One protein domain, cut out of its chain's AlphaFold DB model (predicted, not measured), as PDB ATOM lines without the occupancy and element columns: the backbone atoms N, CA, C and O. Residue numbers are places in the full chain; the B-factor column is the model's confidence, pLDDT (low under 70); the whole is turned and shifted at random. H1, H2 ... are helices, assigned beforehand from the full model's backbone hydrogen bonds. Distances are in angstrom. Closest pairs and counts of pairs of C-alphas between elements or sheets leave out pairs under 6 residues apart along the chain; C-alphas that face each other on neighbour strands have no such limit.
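What this domain is: This is residues 121 to 209 of the 797 residues of the protein "Putative aminotransferase class I and II" of Rhodoferax antarcticus ANT.BR (UniProt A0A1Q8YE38). The longest helix, H3, crosses a core helix, H5, on which H1 and H6 also pack steeply, while H2 links H1 to H3 at one end of a rounded body. H4 makes a corner with H5, and two long links without named elements, residues 154 to 170 and 189 to 200, run round the outside. The printed part has 89 residues with six named helices, H1 to H6 in chain order, and no named strand: all helix, mostly crossed. It is compact, with a radius of gyration of the C-alphas of 12.3 A, and spans 32 by 26 by 23 A.

How they stand to each other: H3, residues 138 to 153, touches the hub H5, residues 178 to 188, at a steep tilt of 51 degrees, the same way; the closest C-alphas, of Val 148 and Leu 185, are 6.3 A apart. H1, residues 121 to 129, touches H5 at a steep tilt of 52 degrees, opposite ways, closest at the C-alphas of Ala 122 and Ala 188, 5.9 A. H6, residues 201 to 208, touches H5 the same way at 36 degrees, only just steep, closest at the C-alphas of Ala 179 and Leu 201, 6.6 A. H2, residues 131 to 136, is close to H1 but not clearly touching, about perpendicular at 84 degrees; the closest C-alphas, of Leu 127 and Ala 134, are 6.3 A apart. H4, residues 171 to 176, is near H3. Every O i to N i+4 pair is within hydrogen-bond range in H2 and H4, against 3 of 5 in H1, 10 of 12 in H3, 6 of 7 in H5 and 2 of 4 in H6.

Where its parts are: H3 is 23.4 A long, H5 14.7 A and H1 14.2 A. C-alpha 121 is at (28.298, 70.062, 70.940) and C-alpha 208 at (33.283, 64.651, 89.737).

The domain as a whole: The C-alphas farthest apart, of Leu 132 and Gly 158, are 33.1 A apart. The printed part has no cut, and no printed residue is under 70 in pLDDT.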
ATOM      1  N   ALA A 121      27.563  68.985  71.607       92.56
ATOM      2  CA  ALA A 121      28.298  70.062  70.940       92.56
ATOM      3  C   ALA A 121      29.263  70.841  71.861       92.56
ATOM      4  O   ALA A 121      30.214  71.451  71.369       92.56
ATOM      5  N   ALA A 122      29.081  70.783  73.187       92.75
ATOM      6  CA  ALA A 122      29.975  71.434  74.151       92.75
ATOM      7  C   ALA A 122      31.405  70.858  74.130       92.75
ATOM      8  O   ALA A 122      32.339  71.502  74.602       92.75
ATOM      9  N   LEU A 123      31.597  69.670  73.544       95.81
ATOM     10  CA  LEU A 123      32.893  68.994  73.455       95.81
ATOM     11  C   LEU A 123      33.698  69.346  72.191       95.81
ATOM     12  O   LEU A 123      34.873  68.989  72.095       95.81
ATOM     13  N   LEU A 124      33.124  70.081  71.229       95.00
ATOM     14  CA  LEU A 124      33.834  70.504  70.008       95.00
ATOM     15  C   LEU A 124      35.132  71.300  70.280       95.00
ATOM     16  O   LEU A 124      36.136  71.026  69.612       95.00
ATOM     17  N   PRO A 125      35.200  72.211  71.277       95.81
ATOM     18  CA  PRO A 125      36.450  72.879  71.640       95.81
ATOM     19  C   PRO A 125      37.577  71.903  72.009       95.81
ATOM     20  O   PRO A 125      38.745  72.168  71.708       95.81
ATOM     21  N   TRP A 126      37.248  70.751  72.606       96.31
ATOM     22  CA  TRP A 126      38.233  69.723  72.935       96.31
ATOM     23  C   TRP A 126      38.814  69.068  71.681       96.31
ATOM     24  O   TRP A 126      40.034  68.951  71.568       96.31
ATOM     25  N   LEU A 127      37.975  68.737  70.692       95.81
ATOM     26  CA  LEU A 127      38.427  68.189  69.406       95.81
ATOM     27  C   LEU A 127      39.337  69.160  68.648       95.81
ATOM     28  O   LEU A 127      40.332  68.741  68.058       95.81
ATOM     29  N   LYS A 128      39.057  70.468  68.722       94.44
ATOM     30  CA  LYS A 128      39.923  71.508  68.144       94.44
ATOM     31  C   LYS A 128      41.259  71.621  68.888       94.44
ATOM     32  O   LYS A 128      42.308  71.824  68.272       94.44
ATOM     33  N   LYS A 129      41.253  71.461  70.214       95.12
ATOM     34  CA  LYS A 129      42.461  71.510  71.052       95.12
ATOM     35  C   LYS A 129      43.335  70.254  70.906       95.12
ATOM     36  O   LYS A 129      44.561  70.375  70.883       95.12
ATOM     37  N   ARG A 130      42.729  69.065  70.808       95.81
ATOM     38  CA  ARG A 130      43.382  67.741  70.880       95.81
ATOM     39  C   ARG A 130      43.014  66.807  69.702       95.81
ATOM     40  O   ARG A 130      42.627  65.664  69.936       95.81
ATOM     41  N   PRO A 131      43.166  67.221  68.430       95.06
ATOM     42  CA  PRO A 131      42.654  66.445  67.294       95.06
ATOM     43  C   PRO A 131      43.346  65.086  67.088       95.06
ATOM     44  O   PRO A 131      42.701  64.113  66.713       95.06
ATOM     45  N   LEU A 132      44.653  64.989  67.366       95.69
ATOM     46  CA  LEU A 132      45.394  63.727  67.236       95.69
ATOM     47  C   LEU A 132      45.035  62.729  68.340       95.69
ATOM     48  O   LEU A 132      44.800  61.560  68.053       95.69
ATOM     49  N   LEU A 133      44.901  63.201  69.581       95.50
ATOM     50  CA  LEU A 133      44.457  62.358  70.692       95.50
ATOM     51  C   LEU A 133      43.019  61.867  70.471       95.50
ATOM     52  O   LEU A 133      42.719  60.711  70.744       95.50
ATOM     53  N   ALA A 134      42.140  62.712  69.923       95.19
ATOM     54  CA  ALA A 134      40.789  62.306  69.537       95.19
ATOM     55  C   ALA A 134      40.801  61.150  68.521       95.19
ATOM     56  O   ALA A 134      40.023  60.208  68.652       95.19
ATOM     57  N   LEU A 135      41.719  61.187  67.546       94.88
ATOM     58  CA  LEU A 135      41.900  60.096  66.590       94.88
ATOM     59  C   LEU A 135      42.346  58.792  67.261       94.88
ATOM     60  O   LEU A 135      41.811  57.734  66.924       94.88
ATOM     61  N   GLU A 136      43.266  58.859  68.222       95.31
ATOM     62  CA  GLU A 136      43.736  57.690  68.980       95.31
ATOM     63  C   GLU A 136      42.612  57.020  69.779       95.31
ATOM     64  O   GLU A 136      42.567  55.794  69.874       95.31
ATOM     65  N   VAL A 137      41.666  57.802  70.310       95.12
ATOM     66  CA  VAL A 137      40.549  57.287  71.123       95.12
ATOM     67  C   VAL A 137      39.250  57.074  70.340       95.12
ATOM     68  O   VAL A 137      38.210  56.821  70.949       95.12
ATOM     69  N   THR A 138      39.285  57.136  69.003       93.44
ATOM     70  CA  THR A 138      38.091  57.040  68.137       93.44
ATOM     71  C   THR A 138      37.221  55.823  68.466       93.44
ATOM     72  O   THR A 138      36.003  55.944  68.589       93.44
ATOM     73  N   ASP A 139      37.833  54.657  68.676       92.06
ATOM     74  CA  ASP A 139      37.108  53.396  68.898       92.06
ATOM     75  C   ASP A 139      36.460  53.326  70.302       92.06
ATOM     76  O   ASP A 139      35.560  52.526  70.570       92.06
ATOM     77  N   ALA A 140      36.896  54.191  71.220       94.88
ATOM     78  CA  ALA A 140      36.306  54.382  72.542       94.88
ATOM     79  C   ALA A 140      35.317  55.562  72.589       94.88
ATOM     80  O   ALA A 140      34.590  55.703  73.572       94.88
ATOM     81  N   TRP A 141      35.253  56.391  71.542       95.44
ATOM     82  CA  TRP A 141      34.603  57.701  71.585       95.44
ATOM     83  C   TRP A 141      33.112  57.645  71.921       95.44
ATOM     84  O   TRP A 141      32.656  58.373  72.797       95.44
ATOM     85  N   ALA A 142      32.361  56.725  71.310       93.50
ATOM     86  CA  ALA A 142      30.933  56.562  71.602       93.50
ATOM     87  C   ALA A 142      30.668  56.256  73.090       93.50
ATOM     88  O   ALA A 142      29.712  56.759  73.675       93.50
ATOM     89  N   ARG A 143      31.552  55.478  73.725       95.44
ATOM     90  CA  ARG A 143      31.477  55.170  75.158       95.44
ATOM     91  C   ARG A 143      31.895  56.359  76.023       95.44
ATOM     92  O   ARG A 143      31.274  56.589  77.052       95.44
ATOM     93  N   LEU A 144      32.897  57.136  75.604       96.50
ATOM     94  CA  LEU A 144      33.279  58.380  76.289       96.50
ATOM     95  C   LEU A 144      32.127  59.391  76.289       96.50
ATOM     96  O   LEU A 144      31.812  59.945  77.339       96.50
ATOM     97  N   LEU A 145      31.451  59.570  75.149       95.38
ATOM     98  CA  LEU A 145      30.253  60.406  75.054       95.38
ATOM     99  C   LEU A 145      29.139  59.892  75.972       95.38
ATOM    100  O   LEU A 145      28.569  60.680  76.718       95.38
ATOM    101  N   ALA A 146      28.882  58.580  75.989       95.31
ATOM    102  CA  ALA A 146      27.887  57.989  76.883       95.31
ATOM    103  C   ALA A 146      28.190  58.261  78.368       95.31
ATOM    104  O   ALA A 146      27.275  58.591  79.121       95.31
ATOM    105  N   VAL A 147      29.461  58.186  78.785       96.06
ATOM    106  CA  VAL A 147      29.883  58.524  80.157       96.06
ATOM    107  C   VAL A 147      29.628  59.997  80.468       96.06
ATOM    108  O   VAL A 147      29.083  60.300  81.527       96.06
ATOM    109  N   VAL A 148      29.982  60.910  79.556       96.12
ATOM    110  CA  VAL A 148      29.732  62.351  79.733       96.12
ATOM    111  C   VAL A 148      28.233  62.626  79.861       96.12
ATOM    112  O   VAL A 148      27.816  63.272  80.821       96.12
ATOM    113  N   THR A 149      27.417  62.084  78.956       94.56
ATOM    114  CA  THR A 149      25.954  62.232  78.980       94.56
ATOM    115  C   THR A 149      25.348  61.667  80.264       94.56
ATOM    116  O   THR A 149      24.481  62.289  80.877       94.56
ATOM    117  N   TRP A 150      25.826  60.509  80.722       95.50
ATOM    118  CA  TRP A 150      25.365  59.911  81.972       95.50
ATOM    119  C   TRP A 150      25.688  60.786  83.187       95.50
ATOM    120  O   TRP A 150      24.839  60.937  84.063       95.50
ATOM    121  N   LEU A 151      26.873  61.407  83.223       95.25
ATOM    122  CA  LEU A 151      27.284  62.289  84.318       95.25
ATOM    123  C   LEU A 151      26.568  63.645  84.297       95.25
ATOM    124  O   LEU A 151      26.320  64.217  85.354       95.25
ATOM    125  N   GLN A 152      26.185  64.133  83.116       94.00
ATOM    126  CA  GLN A 152      25.292  65.287  82.986       94.00
ATOM    127  C   GLN A 152      23.902  64.992  83.574       94.00
ATOM    128  O   GLN A 152      23.319  65.863  84.214       94.00
ATOM    129  N   ALA A 153      23.392  63.767  83.401       94.00
ATOM    130  CA  ALA A 153      22.123  63.332  83.988       94.00
ATOM    131  C   ALA A 153      22.216  63.026  85.497       94.00
ATOM    132  O   ALA A 153      21.224  63.159  86.211       94.00
ATOM    133  N   HIS A 154      23.399  62.647  85.991       94.00
ATOM    134  CA  HIS A 154      23.645  62.279  87.389       94.00
ATOM    135  C   HIS A 154      24.816  63.086  87.975       94.00
ATOM    136  O   HIS A 154      25.881  62.519  88.251       94.00
ATOM    137  N   PRO A 155      24.663  64.410  88.164       93.00
ATOM    138  CA  PRO A 155      25.736  65.237  88.696       93.00
ATOM    139  C   PRO A 155      26.090  64.794  90.120       93.00
ATOM    140  O   PRO A 155      25.213  64.630  90.966       93.00
ATOM    141  N   ARG A 156      27.390  64.630  90.391       93.44
ATOM    142  CA  ARG A 156      27.939  64.183  91.686       93.44
ATOM    143  C   ARG A 156      27.265  62.900  92.214       93.44
ATOM    144  O   ARG A 156      26.648  62.919  93.278       93.44
ATOM    145  N   PRO A 157      27.397  61.766  91.505       93.44
ATOM    146  CA  PRO A 157      26.519  60.613  91.689       93.44
ATOM    147  C   PRO A 157      26.694  59.873  93.028       93.44
ATOM    148  O   PRO A 157      25.833  59.087  93.407       93.44
ATOM    149  N   GLY A 158      27.796  60.067  93.761       94.06
ATOM    150  CA  GLY A 158      28.003  59.438  95.071       94.06
ATOM    151  C   GLY A 158      28.166  57.911  95.017       94.06
ATOM    152  O   GLY A 158      27.948  57.222  96.020       94.06
ATOM    153  N   VAL A 159      28.558  57.379  93.859       94.44
ATOM    154  CA  VAL A 159      28.761  55.945  93.594       94.44
ATOM    155  C   VAL A 159      30.209  55.651  93.199       94.44
ATOM    156  O   VAL A 159      30.946  56.547  92.790       94.44
ATOM    157  N   TYR A 160      30.635  54.394  93.318       92.81
ATOM    158  CA  TYR A 160      31.928  53.945  92.799       92.81
ATOM    159  C   TYR A 160      31.904  53.851  91.268       92.81
ATOM    160  O   TYR A 160      30.865  53.552  90.686       92.81
ATOM    161  N   LEU A 161      33.062  53.990  90.611       91.44
ATOM    162  CA  LEU A 161      33.176  53.909  89.142       91.44
ATOM    163  C   LEU A 161      32.564  52.626  88.546       91.44
ATOM    164  O   LEU A 161      32.008  52.655  87.457       91.44
ATOM    165  N   ARG A 162      32.630  51.492  89.259       90.38
ATOM    166  CA  ARG A 162      32.022  50.218  88.824       90.38
ATOM    167  C   ARG A 162      30.493  50.261  88.736       90.38
ATOM    168  O   ARG A 162      29.913  49.431  88.052       90.38
ATOM    169  N   GLN A 163      29.854  51.175  89.456       91.56
ATOM    170  CA  GLN A 163      28.398  51.302  89.498       91.56
ATOM    171  C   GLN A 163      27.852  52.175  88.358       91.56
ATOM    172  O   GLN A 163      26.648  52.397  88.297       91.56
ATOM    173  N   VAL A 164      28.719  52.678  87.471       92.75
ATOM    174  CA  VAL A 164      28.302  53.327  86.226       92.75
ATOM    175  C   VAL A 164      27.791  52.243  85.278       92.75
ATOM    176  O   VAL A 164      28.577  51.532  84.656       92.75
ATOM    177  N   ASP A 165      26.471  52.097  85.208       90.56
ATOM    178  CA  ASP A 165      25.802  51.052  84.428       90.56
ATOM    179  C   ASP A 165      25.592  51.497  82.973       90.56
ATOM    180  O   ASP A 165      24.509  51.921  82.568       90.56
ATOM    181  N   LEU A 166      26.678  51.480  82.195       94.00
ATOM    182  CA  LEU A 166      26.673  51.817  80.773       94.00
ATOM    183  C   LEU A 166      27.221  50.651  79.931       94.00
ATOM    184  O   LEU A 166      28.272  50.092  80.264       94.00
ATOM    185  N   PRO A 167      26.581  50.304  78.797       91.06
ATOM    186  CA  PRO A 167      27.053  49.232  77.926       91.06
ATOM    187  C   PRO A 167      28.511  49.418  77.482       91.06
ATOM    188  O   PRO A 167      28.883  50.431  76.888       91.06
ATOM    189  N   GLY A 168      29.350  48.413  77.751       88.69
ATOM    190  CA  GLY A 168      30.761  48.405  77.346       88.69
ATOM    191  C   GLY A 168      31.672  49.370  78.119       88.69
ATOM    192  O   GLY A 168      32.818  49.565  77.696       88.69
ATOM    193  N   VAL A 169      31.185  49.959  79.218       93.50
ATOM    194  CA  VAL A 169      31.946  50.806  80.146       93.50
ATOM    195  C   VAL A 169      32.148  50.041  81.450       93.50
ATOM    196  O   VAL A 169      31.229  49.869  82.241       93.50
ATOM    197  N   ASP A 170      33.372  49.585  81.687       91.12
ATOM    198  CA  ASP A 170      33.772  48.994  82.963       91.12
ATOM    199  C   ASP A 170      34.739  49.921  83.725       91.12
ATOM    200  O   ASP A 170      35.155  50.980  83.243       91.12
ATOM    201  N   SER A 171      35.116  49.535  84.945       88.44
ATOM    202  CA  SER A 171      36.046  50.330  85.757       88.44
ATOM    203  C   SER A 171      37.413  50.498  85.094       88.44
ATOM    204  O   SER A 171      38.011  51.559  85.240       88.44
ATOM    205  N   LYS A 172      37.884  49.498  84.335       92.06
ATOM    206  CA  LYS A 172      39.165  49.556  83.623       92.06
ATOM    207  C   LYS A 172      39.088  50.554  82.471       92.06
ATOM    208  O   LYS A 172      40.046  51.286  82.248       92.06
ATOM    209  N   PHE A 173      37.952  50.644  81.783       95.31
ATOM    210  CA  PHE A 173      37.702  51.659  80.765       95.31
ATOM    211  C   PHE A 173      37.774  53.068  81.365       95.31
ATOM    212  O   PHE A 173      38.556  53.895  80.897       95.31
ATOM    213  N   LEU A 174      37.016  53.329  82.437       92.56
ATOM    214  CA  LEU A 174      37.020  54.634  83.106       92.56
ATOM    215  C   LEU A 174      38.415  54.993  83.628       92.56
ATOM    216  O   LEU A 174      38.832  56.135  83.481       92.56
ATOM    217  N   GLU A 175      39.150  54.019  84.175       91.12
ATOM    218  CA  GLU A 175      40.551  54.145  84.598       91.12
ATOM    219  C   GLU A 175      41.503  54.496  83.457       91.12
ATOM    220  O   GLU A 175      42.286  55.438  83.580       91.12
ATOM    221  N   THR A 176      41.397  53.782  82.338       94.50
ATOM    222  CA  THR A 176      42.238  53.987  81.151       94.50
ATOM    223  C   THR A 176      42.071  55.397  80.590       94.50
ATOM    224  O   THR A 176      43.049  56.033  80.205       94.50
ATOM    225  N   TYR A 177      40.840  55.915  80.582       95.75
ATOM    226  CA  TYR A 177      40.514  57.188  79.943       95.75
ATOM    227  C   TYR A 177      40.281  58.349  80.923       95.75
ATOM    228  O   TYR A 177      39.772  59.386  80.499       95.75
ATOM    229  N   ARG A 178      40.682  58.245  82.205       94.38
ATOM    230  CA  ARG A 178      40.453  59.307  83.218       94.38
ATOM    231  C   ARG A 178      40.944  60.683  82.777       94.38
ATOM    232  O   ARG A 178      40.273  61.672  83.037       94.38
ATOM    233  N   ALA A 179      42.102  60.749  82.120       95.25
ATOM    234  CA  ALA A 179      42.675  62.015  81.666       95.25
ATOM    235  C   ALA A 179      41.813  62.689  80.591       95.25
ATOM    236  O   ALA A 179      41.506  63.873  80.696       95.25
ATOM    237  N   VAL A 180      41.371  61.913  79.597       96.19
ATOM    238  CA  VAL A 180      40.475  62.397  78.541       96.19
ATOM    239  C   VAL A 180      39.123  62.775  79.138       96.19
ATOM    240  O   VAL A 180      38.646  63.880  78.913       96.19
ATOM    241  N   LEU A 181      38.538  61.900  79.961       96.06
ATOM    242  CA  LEU A 181      37.269  62.161  80.636       96.06
ATOM    243  C   LEU A 181      37.329  63.419  81.501       96.06
ATOM    244  O   LEU A 181      36.372  64.176  81.487       96.06
ATOM    245  N   ALA A 182      38.430  63.685  82.205       95.56
ATOM    246  CA  ALA A 182      38.558  64.902  82.996       95.56
ATOM    247  C   ALA A 182      38.461  66.162  82.120       95.56
ATOM    248  O   ALA A 182      37.659  67.041  82.412       95.56
ATOM    249  N   GLU A 183      39.205  66.224  81.010       95.56
ATOM    250  CA  GLU A 183      39.132  67.374  80.100       95.56
ATOM    251  C   GLU A 183      37.739  67.524  79.451       95.56
ATOM    252  O   GLU A 183      37.283  68.645  79.239       95.56
ATOM    253  N   LEU A 184      37.052  66.415  79.143       96.38
ATOM    254  CA  LEU A 184      35.699  66.448  78.574       96.38
ATOM    255  C   LEU A 184      34.646  66.876  79.606       96.38
ATOM    256  O   LEU A 184      33.770  67.681  79.296       96.38
ATOM    257  N   LEU A 185      34.722  66.356  80.831       95.75
ATOM    258  CA  LEU A 185      33.779  66.661  81.907       95.75
ATOM    259  C   LEU A 185      33.919  68.108  82.390       95.75
ATOM    260  O   LEU A 185      32.898  68.742  82.640       95.75
ATOM    261  N   ASP A 186      35.140  68.650  82.438       94.25
ATOM    262  CA  ASP A 186      35.385  70.069  82.739       94.25
ATOM    263  C   ASP A 186      34.706  71.017  81.728       94.25
ATOM    264  O   ASP A 186      34.384  72.152  82.071       94.25
ATOM    265  N   LEU A 187      34.471  70.564  80.489       94.75
ATOM    266  CA  LEU A 187      33.744  71.324  79.463       94.75
ATOM    267  C   LEU A 187      32.230  71.077  79.490       94.75
ATOM    268  O   LEU A 187      31.455  71.979  79.180       94.75
ATOM    269  N   ALA A 188      31.810  69.849  79.793       94.62
ATOM    270  CA  ALA A 188      30.422  69.414  79.643       94.62
ATOM    271  C   ALA A 188      29.554  69.600  80.894       94.62
ATOM    272  O   ALA A 188      28.325  69.643  80.771       94.62
ATOM    273  N   LEU A 189      30.152  69.651  82.086       94.50
ATOM    274  CA  LEU A 189      29.429  69.783  83.349       94.50
ATOM    275  C   LEU A 189      29.340  71.246  83.810       94.50
ATOM    276  O   LEU A 189      30.266  72.026  83.588       94.50
ATOM    277  N   PRO A 190      28.258  71.632  84.510       92.62
ATOM    278  CA  PRO A 190      28.179  72.949  85.129       92.62
ATOM    279  C   PRO A 190      29.207  73.084  86.271       92.62
ATOM    280  O   PRO A 190      29.487  72.092  86.953       92.62
ATOM    281  N   PRO A 191      29.701  74.302  86.579       91.62
ATOM    282  CA  PRO A 191      30.674  74.515  87.656       91.62
ATOM    283  C   PRO A 191      30.230  73.989  89.028       91.62
ATOM    284  O   PRO A 191      31.062  73.558  89.815       91.62
ATOM    285  N   SER A 192      28.922  73.965  89.312       91.56
ATOM    286  CA  SER A 192      28.363  73.424  90.561       91.56
ATOM    287  C   SER A 192      28.519  71.905  90.709       91.56
ATOM    288  O   SER A 192      28.475  71.387  91.824       91.56
ATOM    289  N   ALA A 193      28.707  71.177  89.605       92.50
ATOM    290  CA  ALA A 193      28.918  69.734  89.616       92.50
ATOM    291  C   ALA A 193      30.399  69.347  89.788       92.50
ATOM    292  O   ALA A 193      30.688  68.178  90.047       92.50
ATOM    293  N   ILE A 194      31.323  70.309  89.704       94.81
ATOM    294  CA  ILE A 194      32.773  70.091  89.752       94.81
ATOM    295  C   ILE A 194      33.329  70.639  91.073       94.81
ATOM    296  O   ILE A 194      33.153  71.808  91.401       94.81
ATOM    297  N   ASP A 195      34.042  69.809  91.838       93.75
ATOM    298  CA  ASP A 195      34.808  70.296  92.992       93.75
ATOM    299  C   ASP A 195      36.102  70.976  92.509       93.75
ATOM    300  O   ASP A 195      37.077  70.314  92.151       93.75
ATOM    301  N   ALA A 196      36.111  72.312  92.510       90.25
ATOM    302  CA  ALA A 196      37.252  73.123  92.082       90.25
ATOM    303  C   ALA A 196      38.489  72.984  92.992       90.25
ATOM    304  O   ALA A 196      39.596  73.327  92.577       90.25
ATOM    305  N   THR A 197      38.329  72.475  94.219       90.69
ATOM    306  CA  THR A 197      39.450  72.247  95.146       90.69
ATOM    307  C   THR A 197      40.212  70.959  94.827       90.69
ATOM    308  O   THR A 197      41.390  70.827  95.169       90.69
ATOM    309  N   ALA A 198      39.566  70.024  94.124       87.88
ATOM    310  CA  ALA A 198      40.136  68.746  93.731       87.88
ATOM    311  C   ALA A 198      40.921  68.882  92.417       87.88
ATOM    312  O   ALA A 198      40.344  69.034  91.337       87.88
ATOM    313  N   ASN A 199      42.251  68.804  92.512       84.88
ATOM    314  CA  ASN A 199      43.169  69.000  91.390       84.88
ATOM    315  C   ASN A 199      43.969  67.728  91.073       84.88
ATOM    316  O   ASN A 199      44.395  66.999  91.971       84.88
ATOM    317  N   GLY A 200      44.219  67.490  89.784       84.81
ATOM    318  CA  GLY A 200      44.972  66.330  89.301       84.81
ATOM    319  C   GLY A 200      44.146  65.043  89.172       84.81
ATOM    320  O   GLY A 200      43.029  64.926  89.671       84.81
ATOM    321  N   LEU A 201      44.711  64.052  88.472       87.06
ATOM    322  CA  LEU A 201      44.013  62.804  88.118       87.06
ATOM    323  C   LEU A 201      43.789  61.859  89.306       87.06
ATOM    324  O   LEU A 201      42.868  61.042  89.269       87.06
ATOM    325  N   SER A 202      44.602  61.967  90.359       84.06
ATOM    326  CA  SER A 202      44.411  61.209  91.600       84.06
ATOM    327  C   SER A 202      43.127  61.610  92.327       84.06
ATOM    328  O   SER A 202      42.539  60.775  93.001       84.06
ATOM    329  N   GLN A 203      42.655  62.847  92.134       88.50
ATOM    330  CA  GLN A 203      41.428  63.372  92.738       88.50
ATOM    331  C   GLN A 203      40.227  63.336  91.780       88.50
ATOM    332  O   GLN A 203      39.229  64.011  92.022       88.50
ATOM    333  N   PHE A 204      40.300  62.557  90.692       93.12
ATOM    334  CA  PHE A 204      39.242  62.459  89.678       93.12
ATOM    335  C   PHE A 204      37.871  62.137  90.289       93.12
ATOM    336  O   PHE A 204      36.880  62.795  89.975       93.12
ATOM    337  N   CYS A 205      37.809  61.143  91.178       92.88
ATOM    338  CA  CYS A 205      36.550  60.726  91.781       92.88
ATOM    339  C   CYS A 205      35.952  61.850  92.631       92.88
ATOM    340  O   CYS A 205      34.817  62.249  92.378       92.88
ATOM    341  N   ARG A 206      36.731  62.431  93.557       91.00
ATOM    342  CA  ARG A 206      36.317  63.601  94.347       91.00
ATOM    343  C   ARG A 206      35.851  64.763  93.465       91.00
ATOM    344  O   ARG A 206      34.790  65.332  93.727       91.00
ATOM    345  N   ARG A 207      36.613  65.084  92.412       94.44
ATOM    346  CA  ARG A 207      36.330  66.197  91.495       94.44
ATOM    347  C   ARG A 207      34.942  66.090  90.873       94.44
ATOM    348  O   ARG A 207      34.208  67.074  90.879       94.44
ATOM    349  N   TYR A 208      34.564  64.899  90.411       94.88
ATOM    350  CA  TYR A 208      33.283  64.651  89.737       94.88
ATOM    351  C   TYR A 208      32.221  63.980  90.629       94.88
ATOM    352  O   TYR A 208      31.166  63.572  90.150       94.88
ATOM    353  N   GLY A 209      32.476  63.878  91.938       92.19
ATOM    354  CA  GLY A 209      31.544  63.343  92.936       92.19
ATOM    355  C   GLY A 209      31.325  61.826  92.892       92.19
ATOM    356  O   GLY A 209      30.290  61.351  93.358       92.19
TER     357      GLY A 209